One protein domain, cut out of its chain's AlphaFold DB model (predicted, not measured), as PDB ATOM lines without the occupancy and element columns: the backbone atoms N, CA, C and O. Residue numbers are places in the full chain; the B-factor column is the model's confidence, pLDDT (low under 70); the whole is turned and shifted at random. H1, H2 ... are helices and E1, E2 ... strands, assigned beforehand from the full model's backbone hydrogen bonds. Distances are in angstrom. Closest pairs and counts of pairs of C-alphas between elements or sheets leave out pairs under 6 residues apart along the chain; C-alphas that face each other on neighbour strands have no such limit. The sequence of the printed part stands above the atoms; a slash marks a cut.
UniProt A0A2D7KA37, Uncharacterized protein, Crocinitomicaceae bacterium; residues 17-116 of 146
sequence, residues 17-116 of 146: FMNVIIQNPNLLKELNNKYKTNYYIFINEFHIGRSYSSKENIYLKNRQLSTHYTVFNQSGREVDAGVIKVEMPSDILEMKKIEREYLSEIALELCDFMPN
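Overview. This is residues 17 to 116 of the 146 residues of an uncharacterized protein of Crocinitomicaceae bacterium (UniProt A0A2D7KA37). A long, twisted ribbon of three strands has one helix, H2, packed slantwise on one face, while a short helix, H1, only grazes the sheet near one end. The unnamed loop of residues 49 to 60 makes the other end. The 100 printed residues have two named helices and three named strands in the order H1, E1, E2, E3, H2; the sheet runs E1, E2, E3, antiparallel throughout, and the class is mixed. The whole is a loose rod, radius of gyration of the C-alphas 16.7 A, spanning 52 by 24 by 21 A.

Arrangement. H1, residues 27 to 35, comes closest to E1, residues 39 to 48, at the C-alphas of Leu 28 and Tyr 40, 7.9 A apart. E1 bends by 50 degrees at residue 44. E1 and E2, residues 61 to 73, form an antiparallel hairpin at 159 degrees, with N 42 and O 70 at 2.8 A. E2 and E3, residues 78 to 89, form another at 165 degrees, with N 71 and O 80 at 2.7 A; the three strands make a meander, each the antiparallel neighbour of the one before. H2, residues 95 to 112, is on the sheet in two layers, a helix on one face, at a height of 8.4 A. It lies over E2, slantwise at 38 degrees on the local plane. The closest C-alphas of E3 and H2 are those of Ile 84 and Ile 106, 6.3 A apart. H1 and H2 are apart. Every O i to N i+4 pair is within hydrogen-bond range in H1, and 11 of 14 in H2.

Along the chain. H1 begins at C-alpha 27, (29.748, -10.106, -17.588), and is 11.8 A long. E1 measures 26.2 A, E2 39.0 A and E3 33.5 A. H2, 24.3 A, ends at C-alpha 112, (36.588, -30.080, -29.745).

Size, cuts and confidence. The farthest C-alphas, of Asn 33 and Ile 58, are 53.2 A apart. The printed part has no cut. The link from E1 to E2 is long, 12 residues. Residue 116 alone is under pLDDT 70.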
ATOM      1  N   PHE A  17      50.207 -20.999 -20.842       73.81
ATOM      2  CA  PHE A  17      49.226 -20.179 -21.533       73.81
ATOM      3  C   PHE A  17      48.832 -18.980 -20.675       73.81
ATOM      4  O   PHE A  17      48.978 -18.988 -19.451       73.81
ATOM      5  N   MET A  18      48.360 -17.921 -21.328       74.88
ATOM      6  CA  MET A  18      47.800 -16.769 -20.633       74.88
ATOM      7  C   MET A  18      46.364 -17.087 -20.241       74.88
ATOM      8  O   MET A  18      45.513 -17.189 -21.121       74.88
ATOM      9  N   ASN A  19      46.106 -17.254 -18.943       74.44
ATOM     10  CA  ASN A  19      44.748 -17.463 -18.450       74.44
ATOM     11  C   ASN A  19      43.981 -16.135 -18.320       74.44
ATOM     12  O   ASN A  19      44.576 -15.081 -18.076       74.44
ATOM     13  N   VAL A  20      42.655 -16.194 -18.438       82.81
ATOM     14  CA  VAL A  20      41.751 -15.049 -18.275       82.81
ATOM     15  C   VAL A  20      41.256 -14.947 -16.844       82.81
ATOM     16  O   VAL A  20      40.778 -15.913 -16.257       82.81
ATOM     17  N   ILE A  21      41.266 -13.724 -16.316       82.44
ATOM     18  CA  ILE A  21      40.564 -13.377 -15.081       82.44
ATOM     19  C   ILE A  21      39.420 -12.432 -15.435       82.44
ATOM     20  O   ILE A  21      39.641 -11.300 -15.866       82.44
ATOM     21  N   ILE A  22      38.183 -12.884 -15.227       85.00
ATOM     22  CA  ILE A  22      36.995 -12.052 -15.424       85.00
ATOM     23  C   ILE A  22      36.817 -11.159 -14.196       85.00
ATOM     24  O   ILE A  22      36.410 -11.615 -13.131       85.00
ATOM     25  N   GLN A  23      37.109  -9.868 -14.349       87.69
ATOM     26  CA  GLN A  23      37.004  -8.900 -13.251       87.69
ATOM     27  C   GLN A  23      35.557  -8.495 -12.948       87.69
ATOM     28  O   GLN A  23      35.219  -8.239 -11.795       87.69
ATOM     29  N   ASN A  24      34.694  -8.431 -13.969       88.38
ATOM     30  CA  ASN A  24      33.278  -8.118 -13.792       88.38
ATOM     31  C   ASN A  24      32.467  -9.415 -13.606       88.38
ATOM     32  O   ASN A  24      32.202 -10.099 -14.600       88.38
ATOM     33  N   PRO A  25      31.989  -9.732 -12.388       85.38
ATOM     34  CA  PRO A  25      31.250 -10.969 -12.132       85.38
ATOM     35  C   PRO A  25      29.904 -11.038 -12.873       85.38
ATOM     36  O   PRO A  25      29.348 -12.121 -13.036       85.38
ATOM     37  N   ASN A  26      29.375  -9.905 -13.352       90.19
ATOM     38  CA  ASN A  26      28.112  -9.859 -14.091       90.19
ATOM     39  C   ASN A  26      28.276 -10.076 -15.601       90.19
ATOM     40  O   ASN A  26      27.272 -10.323 -16.267       90.19
ATOM     41  N   LEU A  27      29.502 -10.035 -16.142       90.56
ATOM     42  CA  LEU A  27      29.748 -10.106 -17.588       90.56
ATOM     43  C   LEU A  27      29.083 -11.333 -18.223       90.56
ATOM     44  O   LEU A  27      28.284 -11.207 -19.148       90.56
ATOM     45  N   LEU A  28      29.371 -12.528 -17.700       90.94
ATOM     46  CA  LEU A  28      28.831 -13.764 -18.269       90.94
ATOM     47  C   LEU A  28      27.313 -13.852 -18.106       90.94
ATOM     48  O   LEU A  28      26.626 -14.331 -19.002       90.94
ATOM     49  N   LYS A  29      26.766 -13.331 -17.003       89.50
ATOM     50  CA  LYS A  29      25.317 -13.274 -16.776       89.50
ATOM     51  C   LYS A  29      24.625 -12.373 -17.798       89.50
ATOM     52  O   LYS A  29      23.591 -12.751 -18.346       89.50
ATOM     53  N   GLU A  30      25.182 -11.199 -18.075       91.12
ATOM     54  CA  GLU A  30      24.661 -10.285 -19.096       91.12
ATOM     55  C   GLU A  30      24.726 -10.911 -20.490       91.12
ATOM     56  O   GLU A  30      23.732 -10.896 -21.223       91.12
ATOM     57  N   LEU A  31      25.857 -11.535 -20.830       90.12
ATOM     58  CA  LEU A  31      26.013 -12.243 -22.095       90.12
ATOM     59  C   LEU A  31      25.047 -13.431 -22.201       90.12
ATOM     60  O   LEU A  31      24.445 -13.622 -23.251       90.12
ATOM     61  N   ASN A  32      24.826 -14.205 -21.136       89.75
ATOM     62  CA  ASN A  32      23.842 -15.292 -21.124       89.75
ATOM     63  C   ASN A  32      22.425 -14.753 -21.343       89.75
ATOM     64  O   ASN A  32      21.695 -15.254 -22.194       89.75
ATOM     65  N   ASN A  33      22.050 -13.685 -20.637       88.38
ATOM     66  CA  ASN A  33      20.730 -13.079 -20.771       88.38
ATOM     67  C   ASN A  33      20.470 -12.596 -22.197       88.38
ATOM     68  O   ASN A  33      19.389 -12.855 -22.737       88.38
ATOM     69  N   LYS A  34      21.469 -11.934 -22.792       89.56
ATOM     70  CA  LYS A  34      21.393 -11.364 -24.136       89.56
ATOM     71  C   LYS A  34      21.476 -12.430 -25.216       89.56
ATOM     72  O   LYS A  34      20.646 -12.415 -26.118       89.56
ATOM     73  N   TYR A  35      22.439 -13.344 -25.136       86.62
ATOM     74  CA  TYR A  35      22.784 -14.273 -26.214       86.62
ATOM     75  C   TYR A  35      22.190 -15.674 -26.058       86.62
ATOM     76  O   TYR A  35      21.942 -16.310 -27.075       86.62
ATOM     77  N   LYS A  36      21.789 -16.072 -24.845       86.25
ATOM     78  CA  LYS A  36      21.327 -17.431 -24.495       86.25
ATOM     79  C   LYS A  36      22.413 -18.496 -24.695       86.25
ATOM     80  O   LYS A  36      22.127 -19.616 -25.092       86.25
ATOM     81  N   THR A  37      23.659 -18.129 -24.407       84.81
ATOM     82  CA  THR A  37      24.849 -18.966 -24.616       84.81
ATOM     83  C   THR A  37      25.249 -19.712 -23.342       84.81
ATOM     84  O   THR A  37      25.182 -19.146 -22.251       84.81
ATOM     85  N   ASN A  38      25.703 -20.964 -23.468       87.00
ATOM     86  CA  ASN A  38      26.139 -21.782 -22.327       87.00
ATOM     87  C   ASN A  38      27.661 -21.829 -22.124       87.00
ATOM     88  O   ASN A  38      28.102 -22.190 -21.032       87.00
ATOM     89  N   TYR A  39      28.434 -21.454 -23.143       88.94
ATOM     90  CA  TYR A  39      29.895 -21.450 -23.143       88.94
ATOM     91  C   TYR A  39      30.435 -20.138 -23.707       88.94
ATOM     92  O   TYR A  39      29.830 -19.533 -24.589       88.94
ATOM     93  N   TYR A  40      31.585 -19.714 -23.202       90.38
ATOM     94  CA  TYR A  40      32.274 -18.497 -23.604       90.38
ATOM     95  C   TYR A  40      33.725 -18.835 -23.873       90.38
ATOM     96  O   TYR A  40      34.427 -19.256 -22.957       90.38
ATOM     97  N   ILE A  41      34.159 -18.632 -25.113       91.25
ATOM     98  CA  ILE A  41      35.561 -18.756 -25.500       91.25
ATOM     99  C   ILE A  41      36.169 -17.361 -25.502       91.25
ATOM    100  O   ILE A  41      35.678 -16.457 -26.179       91.25
ATOM    101  N   PHE A  42      37.249 -17.202 -24.754       91.75
ATOM    102  CA  PHE A  42      38.098 -16.025 -24.787       91.75
ATOM    103  C   PHE A  42      39.345 -16.367 -25.594       91.75
ATOM    104  O   PHE A  42      40.083 -17.279 -25.232       91.75
ATOM    105  N   ILE A  43      39.556 -15.643 -26.694       91.81
ATOM    106  CA  ILE A  43      40.810 -15.676 -27.449       91.81
ATOM    107  C   ILE A  43      41.695 -14.574 -26.878       91.81
ATOM    108  O   ILE A  43      41.403 -13.389 -27.043       91.81
ATOM    109  N   ASN A  44      42.749 -14.976 -26.179       87.81
ATOM    110  CA  ASN A  44      43.566 -14.075 -25.367       87.81
ATOM    111  C   ASN A  44      44.679 -13.455 -26.203       87.81
ATOM    112  O   ASN A  44      44.934 -12.256 -26.138       87.81
ATOM    113  N   GLU A  45      45.321 -14.291 -27.013       91.00
ATOM    114  CA  GLU A  45      46.337 -13.881 -27.966       91.00
ATOM    115  C   GLU A  45      46.249 -14.767 -29.194       91.00
ATOM    116  O   GLU A  45      46.151 -15.988 -29.089       91.00
ATOM    117  N   PHE A  46      46.322 -14.125 -30.354       93.56
ATOM    118  CA  PHE A  46      46.571 -14.782 -31.619       93.56
ATOM    119  C   PHE A  46      47.902 -14.270 -32.159       93.56
ATOM    120  O   PHE A  46      48.070 -13.068 -32.381       93.56
ATOM    121  N   HIS A  47      48.845 -15.182 -32.361       93.88
ATOM    122  CA  HIS A  47      50.193 -14.857 -32.790       93.88
ATOM    123  C   HIS A  47      50.565 -15.609 -34.065       93.88
ATOM    124  O   HIS A  47      50.306 -16.802 -34.210       93.88
ATOM    125  N   ILE A  48      51.218 -14.893 -34.981       93.06
ATOM    126  CA  ILE A  48      51.833 -15.459 -36.179       93.06
ATOM    127  C   ILE A  48      53.343 -15.363 -36.002       93.06
ATOM    128  O   ILE A  48      53.931 -14.280 -36.076       93.06
ATOM    129  N   GLY A  49      53.963 -16.514 -35.781       92.69
ATOM    130  CA  GLY A  49      55.392 -16.649 -35.579       92.69
ATOM    131  C   GLY A  49      56.209 -16.228 -36.798       92.69
ATOM    132  O   GLY A  49      55.762 -16.246 -37.950       92.69
ATOM    133  N   ARG A  50      57.468 -15.868 -36.543       92.31
ATOM    134  CA  ARG A  50      58.443 -15.620 -37.610       92.31
ATOM    135  C   ARG A  50      58.749 -16.911 -38.361       92.31
ATOM    136  O   ARG A  50      58.660 -18.005 -37.813       92.31
ATOM    137  N   SER A  51      59.157 -16.752 -39.617       93.56
ATOM    138  CA  SER A  51      59.617 -17.867 -40.443       93.56
ATOM    139  C   SER A  51      60.849 -18.520 -39.823       93.56
ATOM    140  O   SER A  51      61.803 -17.822 -39.474       93.56
ATOM    141  N   TYR A  52      60.830 -19.842 -39.707       93.69
ATOM    142  CA  TYR A  52      61.925 -20.651 -39.198       93.69
ATOM    143  C   TYR A  52      62.106 -21.904 -40.065       93.69
ATOM    144  O   TYR A  52      61.164 -22.381 -40.695       93.69
ATOM    145  N   SER A  53      63.332 -22.417 -40.147       92.94
ATOM    146  CA  SER A  53      63.635 -23.609 -40.941       92.94
ATOM    147  C   SER A  53      63.227 -24.888 -40.207       92.94
ATOM    148  O   SER A  53      63.423 -24.994 -38.995       92.94
ATOM    149  N   SER A  54      62.715 -25.877 -40.942       85.56
ATOM    150  CA  SER A  54      62.481 -27.217 -40.399       85.56
ATOM    151  C   SER A  54      63.797 -27.839 -39.917       85.56
ATOM    152  O   SER A  54      64.852 -27.649 -40.526       85.56
ATOM    153  N   LYS A  55      63.726 -28.623 -38.835       84.25
ATOM    154  CA  LYS A  55      64.875 -29.375 -38.302       84.25
ATOM    155  C   LYS A  55      65.408 -30.406 -39.301       84.25
ATOM    156  O   LYS A  55      66.589 -30.727 -39.266       84.25
ATOM    157  N   GLU A  56      64.540 -30.911 -40.172       86.69
ATOM    158  CA  GLU A  56      64.845 -31.981 -41.128       86.69
ATOM    159  C   GLU A  56      65.353 -31.437 -42.466       86.69
ATOM    160  O   GLU A  56      66.126 -32.098 -43.158       86.69
ATOM    161  N   ASN A  57      64.942 -30.221 -42.841       88.00
ATOM    162  CA  ASN A  57      65.342 -29.594 -44.094       88.00
ATOM    163  C   ASN A  57      65.405 -28.070 -43.950       88.00
ATOM    164  O   ASN A  57      64.380 -27.397 -43.848       88.00
ATOM    165  N   ILE A  58      66.620 -27.524 -44.027       89.12
ATOM    166  CA  ILE A  58      66.879 -26.090 -43.856       89.12
ATOM    167  C   ILE A  58      66.233 -25.203 -44.929       89.12
ATOM    168  O   ILE A  58      66.010 -24.014 -44.681       89.12
ATOM    169  N   TYR A  59      65.939 -25.765 -46.108       90.12
ATOM    170  CA  TYR A  59      65.294 -25.062 -47.217       90.12
ATOM    171  C   TYR A  59      63.778 -24.958 -47.030       90.12
ATOM    172  O   TYR A  59      63.164 -24.040 -47.572       90.12
ATOM    173  N   LEU A  60      63.182 -25.859 -46.243       91.62
ATOM    174  CA  LEU A  60      61.773 -25.784 -45.879       91.62
ATOM    175  C   LEU A  60      61.611 -24.828 -44.703       91.62
ATOM    176  O   LEU A  60      62.208 -25.020 -43.642       91.62
ATOM    177  N   LYS A  61      60.797 -23.792 -44.901       94.75
ATOM    178  CA  LYS A  61      60.530 -22.775 -43.887       94.75
ATOM    179  C   LYS A  61      59.068 -22.791 -43.483       94.75
ATOM    180  O   LYS A  61      58.202 -22.639 -44.339       94.75
ATOM    181  N   ASN A  62      58.809 -22.818 -42.185       95.12
ATOM    182  CA  ASN A  62      57.475 -22.774 -41.595       95.12
ATOM    183  C   ASN A  62      57.315 -21.545 -40.695       95.12
ATOM    184  O   ASN A  62      58.288 -20.885 -40.332       95.12
ATOM    185  N   ARG A  63      56.074 -21.213 -40.372       94.62
ATOM    186  CA  ARG A  63      55.665 -20.265 -39.341       94.62
ATOM    187  C   ARG A  63      54.643 -20.975 -38.477       94.62
ATOM    188  O   ARG A  63      53.761 -21.643 -39.006       94.62
ATOM    189  N   GLN A  64      54.731 -20.764 -37.176       95.88
ATOM    190  CA  GLN A  64      53.737 -21.274 -36.246       95.88
ATOM    191  C   GLN A  64      52.637 -20.230 -36.057       95.88
ATOM    192  O   GLN A  64      52.931 -19.076 -35.746       95.88
ATOM    193  N   LEU A  65      51.385 -20.625 -36.234       96.19
ATOM    194  CA  LEU A  65      50.226 -19.886 -35.750       96.19
ATOM    195  C   LEU A  65      49.926 -20.389 -34.342       96.19
ATOM    196  O   LEU A  65      49.846 -21.599 -34.150       96.19
ATOM    197  N   SER A  66      49.769 -19.499 -33.366       95.12
ATOM    198  CA  SER A  66      49.456 -19.892 -31.992       95.12
ATOM    199  C   SER A  66      48.315 -19.075 -31.406       95.12
ATOM    200  O   SER A  66      48.333 -17.845 -31.482       95.12
ATOM    201  N   THR A  67      47.355 -19.758 -30.786       95.12
ATOM    202  CA  THR A  67      46.172 -19.143 -30.174       95.12
ATOM    203  C   THR A  67      46.075 -19.533 -28.713       95.12
ATOM    204  O   THR A  67      45.847 -20.698 -28.400       95.12
ATOM    205  N   HIS A  68      46.219 -18.559 -27.820       94.06
ATOM    206  CA  HIS A  68      45.945 -18.737 -26.399       94.06
ATOM    207  C   HIS A  68      44.453 -18.571 -26.144       94.06
ATOM    208  O   HIS A  68      43.868 -17.571 -26.572       94.06
ATOM    209  N   TYR A  69      43.854 -19.507 -25.414       93.00
ATOM    210  CA  TYR A  69      42.426 -19.469 -25.145       93.00
ATOM    211  C   TYR A  69      42.073 -19.912 -23.728       93.00
ATOM    212  O   TYR A  69      42.808 -20.657 -23.080       93.00
ATOM    213  N   THR A  70      40.911 -19.448 -23.275       92.06
ATOM    214  CA  THR A  70      40.261 -19.895 -22.042       92.06
ATOM    215  C   THR A  70      38.768 -20.029 -22.298       92.06
ATOM    216  O   THR A  70      38.155 -19.167 -22.931       92.06
ATOM    217  N   VAL A  71      38.165 -21.086 -21.774       91.12
ATOM    218  CA  VAL A  71      36.748 -21.382 -21.922       91.12
ATOM    219  C   VAL A  71      36.077 -21.391 -20.563       91.12
ATOM    220  O   VAL A  71      36.477 -22.120 -19.658       91.12
ATOM    221  N   PHE A  72      34.984 -20.644 -20.451       90.19
ATOM    222  CA  PHE A  72      34.101 -20.683 -19.292       90.19
ATOM    223  C   PHE A  72      32.722 -21.200 -19.674       90.19
ATOM    224  O   PHE A  72      32.200 -20.901 -20.747       90.19
ATOM    225  N   ASN A  73      32.077 -21.921 -18.764       89.06
ATOM    226  CA  ASN A  73      30.646 -22.185 -18.873       89.06
ATOM    227  C   ASN A  73      29.809 -20.998 -18.343       89.06
ATOM    228  O   ASN A  73      30.332 -20.045 -17.765       89.06
ATOM    229  N   GLN A  74      28.482 -21.083 -18.456       86.75
ATOM    230  CA  GLN A  74      27.551 -20.050 -17.971       86.75
ATOM    231  C   GLN A  74      27.607 -19.740 -16.473       86.75
ATOM    232  O   GLN A  74      27.180 -18.666 -16.060       86.75
ATOM    233  N   SER A  75      28.131 -20.657 -15.659       85.62
ATOM    234  CA  SER A  75      28.351 -20.414 -14.229       85.62
ATOM    235  C   SER A  75      29.683 -19.717 -13.934       85.62
ATOM    236  O   SER A  75      29.989 -19.476 -12.772       85.62
ATOM    237  N   GLY A  76      30.481 -19.411 -14.963       87.00
ATOM    238  CA  GLY A  76      31.816 -18.833 -14.821       87.00
ATOM    239  C   GLY A  76      32.880 -19.823 -14.362       87.00
ATOM    240  O   GLY A  76      33.949 -19.400 -13.938       87.00
ATOM    241  N   ARG A  77      32.615 -21.134 -14.441       87.50
ATOM    242  CA  ARG A  77      33.650 -22.148 -14.208       87.50
ATOM    243  C   ARG A  77      34.465 -22.333 -15.477       87.50
ATOM    244  O   ARG A  77      33.872 -22.505 -16.542       87.50
ATOM    245  N   GLU A  78      35.787 -22.317 -15.334       89.88
ATOM    246  CA  GLU A  78      36.718 -22.710 -16.390       89.88
ATOM    247  C   GLU A  78      36.454 -24.180 -16.747       89.88
ATOM    248  O   GLU A  78      36.307 -25.019 -15.854       89.88
ATOM    249  N   VAL A  79      36.292 -24.465 -18.037       89.44
ATOM    250  CA  VAL A  79      36.061 -25.825 -18.551       89.44
ATOM    251  C   VAL A  79      37.224 -26.324 -19.393       89.44
ATOM    252  O   VAL A  79      37.453 -27.527 -19.415       89.44
ATOM    253  N   ASP A  80      37.944 -25.414 -20.045       89.19
ATOM    254  CA  ASP A  80      39.144 -25.714 -20.814       89.19
ATOM    255  C   ASP A  80      39.991 -24.445 -20.982       89.19
ATOM    256  O   ASP A  80      39.462 -23.332 -20.917       89.19
ATOM    257  N   ALA A  81      41.294 -24.597 -21.186       90.00
ATOM    258  CA  ALA A  81      42.213 -23.506 -21.488       90.00
ATOM    259  C   ALA A  81      43.538 -24.059 -22.024       90.00
ATOM    260  O   ALA A  81      44.003 -25.112 -21.588       90.00
ATOM    261  N   GLY A  82      44.195 -23.320 -22.916       90.88
ATOM    262  CA  GLY A  82      45.440 -23.802 -23.499       90.88
ATOM    263  C   GLY A  82      46.027 -22.917 -24.584       90.88
ATOM    264  O   GLY A  82      45.726 -21.721 -24.692       90.88
ATOM    265  N   VAL A  83      46.912 -23.525 -25.378       92.88
ATOM    266  CA  VAL A  83      47.486 -22.932 -26.587       92.88
ATOM    267  C   VAL A  83      47.326 -23.907 -27.737       92.88
ATOM    268  O   VAL A  83      47.895 -24.988 -27.706       92.88
ATOM    269  N   ILE A  84      46.626 -23.491 -28.783       94.25
ATOM    270  CA  ILE A  84      46.565 -24.257 -30.029       94.25
ATOM    271  C   ILE A  84      47.669 -23.766 -30.951       94.25
ATOM    272  O   ILE A  84      47.848 -22.553 -31.091       94.25
ATOM    273  N   LYS A  85      48.409 -24.689 -31.570       95.44
ATOM    274  CA  LYS A  85      49.537 -24.385 -32.458       95.44
ATOM    275  C   LYS A  85      49.398 -25.121 -33.778       95.44
ATOM    276  O   LYS A  85      49.379 -26.344 -33.800       95.44
ATOM    277  N   VAL A  86      49.405 -24.367 -34.869       96.44
ATOM    278  CA  VAL A  86      49.338 -24.904 -36.229       96.44
ATOM    279  C   VAL A  86      50.575 -24.470 -37.004       96.44
ATOM    280  O   VAL A  86      50.941 -23.293 -37.011       96.44
ATOM    281  N   GLU A  87      51.233 -25.423 -37.657       95.50
ATOM    282  CA  GLU A  87      52.395 -25.157 -38.502       95.50
ATOM    283  C   GLU A  87      51.973 -24.850 -39.936       95.50
ATOM    284  O   GLU A  87      51.287 -25.634 -40.586       95.50
ATOM    285  N   MET A  88      52.425 -23.709 -40.449       95.44
ATOM    286  CA  MET A  88      52.092 -23.228 -41.785       95.44
ATOM    287  C   MET A  88      53.369 -22.990 -42.601       95.44
ATOM    288  O   MET A  88      54.270 -22.293 -42.125       95.44
ATOM    289  N   PRO A  89      53.473 -23.487 -43.847       95.38
ATOM    290  CA  PRO A  89      54.596 -23.155 -44.715       95.38
ATOM    291  C   PRO A  89      54.696 -21.640 -44.947       95.38
ATOM    292  O   PRO A  89      53.702 -20.940 -45.142       95.38
ATOM    293  N   SER A  90      55.918 -21.108 -44.895       94.38
ATOM    294  CA  SER A  90      56.177 -19.658 -44.892       94.38
ATOM    295  C   SER A  90      55.878 -18.961 -46.218       94.38
ATOM    296  O   SER A  90      55.829 -17.730 -46.253       94.38
ATOM    297  N   ASP A  91      55.775 -19.731 -47.296       93.62
ATOM    298  CA  ASP A  91      55.478 -19.298 -48.659       93.62
ATOM    299  C   ASP A  91      53.969 -19.277 -48.962       93.62
ATOM    300  O   ASP A  91      53.553 -18.719 -49.980       93.62
ATOM    301  N   ILE A  92      53.129 -19.798 -48.061       94.25
ATOM    302  CA  ILE A  92      51.679 -19.627 -48.129       94.25
ATOM    303  C   ILE A  92      51.318 -18.215 -47.668       94.25
ATOM    304  O   ILE A  92      51.332 -17.893 -46.482       94.25
ATOM    305  N   LEU A  93      50.976 -17.365 -48.636       91.94
ATOM    306  CA  LEU A  93      50.589 -15.966 -48.414       91.94
ATOM    307  C   LEU A  93      49.132 -15.679 -48.803       91.94
ATOM    308  O   LEU A  93      48.608 -14.601 -48.523       91.94
ATOM    309  N   GLU A  94      48.464 -16.623 -49.466       96.12
ATOM    310  CA  GLU A  94      47.086 -16.444 -49.912       96.12
ATOM    311  C   GLU A  94      46.122 -16.508 -48.720       96.12
ATOM    312  O   GLU A  94      45.884 -17.575 -48.159       96.12
ATOM    313  N   MET A  95      45.505 -15.375 -48.372       92.19
ATOM    314  CA  MET A  95      44.625 -15.270 -47.200       92.19
ATOM    315  C   MET A  95      43.498 -16.308 -47.178       92.19
ATOM    316  O   MET A  95      43.238 -16.895 -46.136       92.19
ATOM    317  N   LYS A  96      42.862 -16.588 -48.324       95.81
ATOM    318  CA  LYS A  96      41.788 -17.593 -48.402       95.81
ATOM    319  C   LYS A  96      42.278 -18.998 -48.079       95.81
ATOM    320  O   LYS A  96      41.535 -19.799 -47.518       95.81
ATOM    321  N   LYS A  97      43.515 -19.305 -48.463       95.56
ATOM    322  CA  LYS A  97      44.150 -20.580 -48.153       95.56
ATOM    323  C   LYS A  97      44.488 -20.654 -46.667       95.56
ATOM    324  O   LYS A  97      44.154 -21.644 -46.031       95.56
ATOM    325  N   ILE A  98      45.053 -19.577 -46.115       95.25
ATOM    326  CA  ILE A  98      45.352 -19.454 -44.680       95.25
ATOM    327  C   ILE A  98      44.084 -19.675 -43.842       95.25
ATOM    328  O   ILE A  98      44.080 -20.494 -42.926       95.25
ATOM    329  N   GLU A  99      42.994 -18.995 -44.201       94.50
ATOM    330  CA  GLU A  99      41.694 -19.111 -43.541       94.50
ATOM    331  C   GLU A  99      41.141 -20.539 -43.610       94.50
ATOM    332  O   GLU A  99      40.803 -21.127 -42.584       94.50
ATOM    333  N   ARG A 100      41.064 -21.107 -44.817       96.25
ATOM    334  CA  ARG A 100      40.417 -22.403 -45.046       96.25
ATOM    335  C   ARG A 100      41.202 -23.578 -44.478       96.25
ATOM    336  O   ARG A 100      40.576 -24.566 -44.113       96.25
ATOM    337  N   GLU A 101      42.528 -23.519 -44.485       95.75
ATOM    338  CA  GLU A 101      43.368 -24.682 -44.173       95.75
ATOM    339  C   GLU A 101      43.961 -24.623 -42.767       95.75
ATOM    340  O   GLU A 101      44.002 -25.653 -42.115       95.75
ATOM    341  N   TYR A 102      44.372 -23.446 -42.281       96.31
ATOM    342  CA  TYR A 102      45.133 -23.346 -41.029       96.31
ATOM    343  C   TYR A 102      44.324 -22.700 -39.902       96.31
ATOM    344  O   TYR A 102      44.350 -23.173 -38.771       96.31
ATOM    345  N   LEU A 103      43.563 -21.633 -40.182       94.81
ATOM    346  CA  LEU A 103      42.679 -21.050 -39.158       94.81
ATOM    347  C   LEU A 103      41.477 -21.950 -38.859       94.81
ATOM    348  O   LEU A 103      40.973 -21.942 -37.739       94.81
ATOM    349  N   SER A 104      41.026 -22.728 -39.842       95.25
ATOM    350  CA  SER A 104      39.982 -23.731 -39.646       95.25
ATOM    351  C   SER A 104      40.429 -24.852 -38.709       95.25
ATOM    352  O   SER A 104      39.633 -25.277 -37.882       95.25
ATOM    353  N   GLU A 105      41.691 -25.281 -38.778       95.75
ATOM    354  CA  GLU A 105      42.269 -26.272 -37.864       95.75
ATOM    355  C   GLU A 105      42.257 -25.750 -36.423       95.75
ATOM    356  O   GLU A 105      41.735 -26.420 -35.533       95.75
ATOM    357  N   ILE A 106      42.676 -24.494 -36.217       95.12
ATOM    358  CA  ILE A 106      42.566 -23.825 -34.910       95.12
ATOM    359  C   ILE A 106      41.109 -23.796 -34.431       95.12
ATOM    360  O   ILE A 106      40.831 -24.072 -33.268       95.12
ATOM    361  N   ALA A 107      40.169 -23.443 -35.310       92.75
ATOM    362  CA  ALA A 107      38.756 -23.353 -34.955       92.75
ATOM    363  C   ALA A 107      38.137 -24.720 -34.622       92.75
ATOM    364  O   ALA A 107      37.278 -24.791 -33.745       92.75
ATOM    365  N   LEU A 108      38.562 -25.788 -35.303       91.81
ATOM    366  CA  LEU A 108      38.121 -27.153 -35.025       91.81
ATOM    367  C   LEU A 108      38.615 -27.608 -33.653       91.81
ATOM    368  O   LEU A 108      37.806 -28.065 -32.853       91.81
ATOM    369  N   GLU A 109      39.899 -27.408 -33.357       92.00
ATOM    370  CA  GLU A 109      40.482 -27.780 -32.064       92.00
ATOM    371  C   GLU A 109      39.885 -26.954 -30.916       92.00
ATOM    372  O   GLU A 109      39.488 -27.512 -29.895       92.00
ATOM    373  N   LEU A 110      39.674 -25.645 -31.121       89.19
ATOM    374  CA  LEU A 110      38.943 -24.796 -30.171       89.19
ATOM    375  C   LEU A 110      37.536 -25.314 -29.879       89.19
ATOM    376  O   LEU A 110      37.015 -25.042 -28.808       89.19
ATOM    377  N   CYS A 111      36.883 -25.984 -30.825       85.19
ATOM    378  CA  CYS A 111      35.521 -26.473 -30.643       85.19
ATOM    379  C   CYS A 111      35.457 -27.924 -30.151       85.19
ATOM    380  O   CYS A 111      34.362 -28.380 -29.837       85.19
ATOM    381  N   ASP A 112      36.579 -28.642 -30.051       85.56
ATOM    382  CA  ASP A 112      36.588 -30.080 -29.745       85.56
ATOM    383  C   ASP A 112      36.066 -30.386 -28.330       85.56
ATOM    384  O   ASP A 112      35.400 -31.394 -28.097       85.56
ATOM    385  N   PHE A 113      36.257 -29.457 -27.384       76.12
ATOM    386  CA  PHE A 113      35.689 -29.573 -26.037       76.12
ATOM    387  C   PHE A 113      34.154 -29.431 -26.016       76.12
ATOM    388  O   PHE A 113      33.511 -29.761 -25.010       76.12
ATOM    389  N   MET A 114      33.547 -28.862 -27.066       76.50
ATOM    390  CA  MET A 114      32.123 -28.547 -27.055       76.50
ATOM    391  C   MET A 114      31.287 -29.827 -27.156       76.50
ATOM    392  O   MET A 114      31.519 -30.667 -28.023       76.50
ATOM    393  N   PRO A 115      30.239 -29.978 -26.327       70.81
ATOM    394  CA  PRO A 115      29.315 -31.089 -26.484       70.81
ATOM    395  C   PRO A 115      28.603 -31.003 -27.840       70.81
ATOM    396  O   PRO A 115      28.216 -29.915 -28.275       70.81
ATOM    397  N   ASN A 116      28.367 -32.159 -28.472       63.47
ATOM    398  CA  ASN A 116      27.605 -32.258 -29.718       63.47
ATOM    399  C   ASN A 116      26.290 -31.473 -29.612       63.47
ATOM    400  O   ASN A 116      25.463 -31.724 -28.731       63.47
TER     401      ASN A 116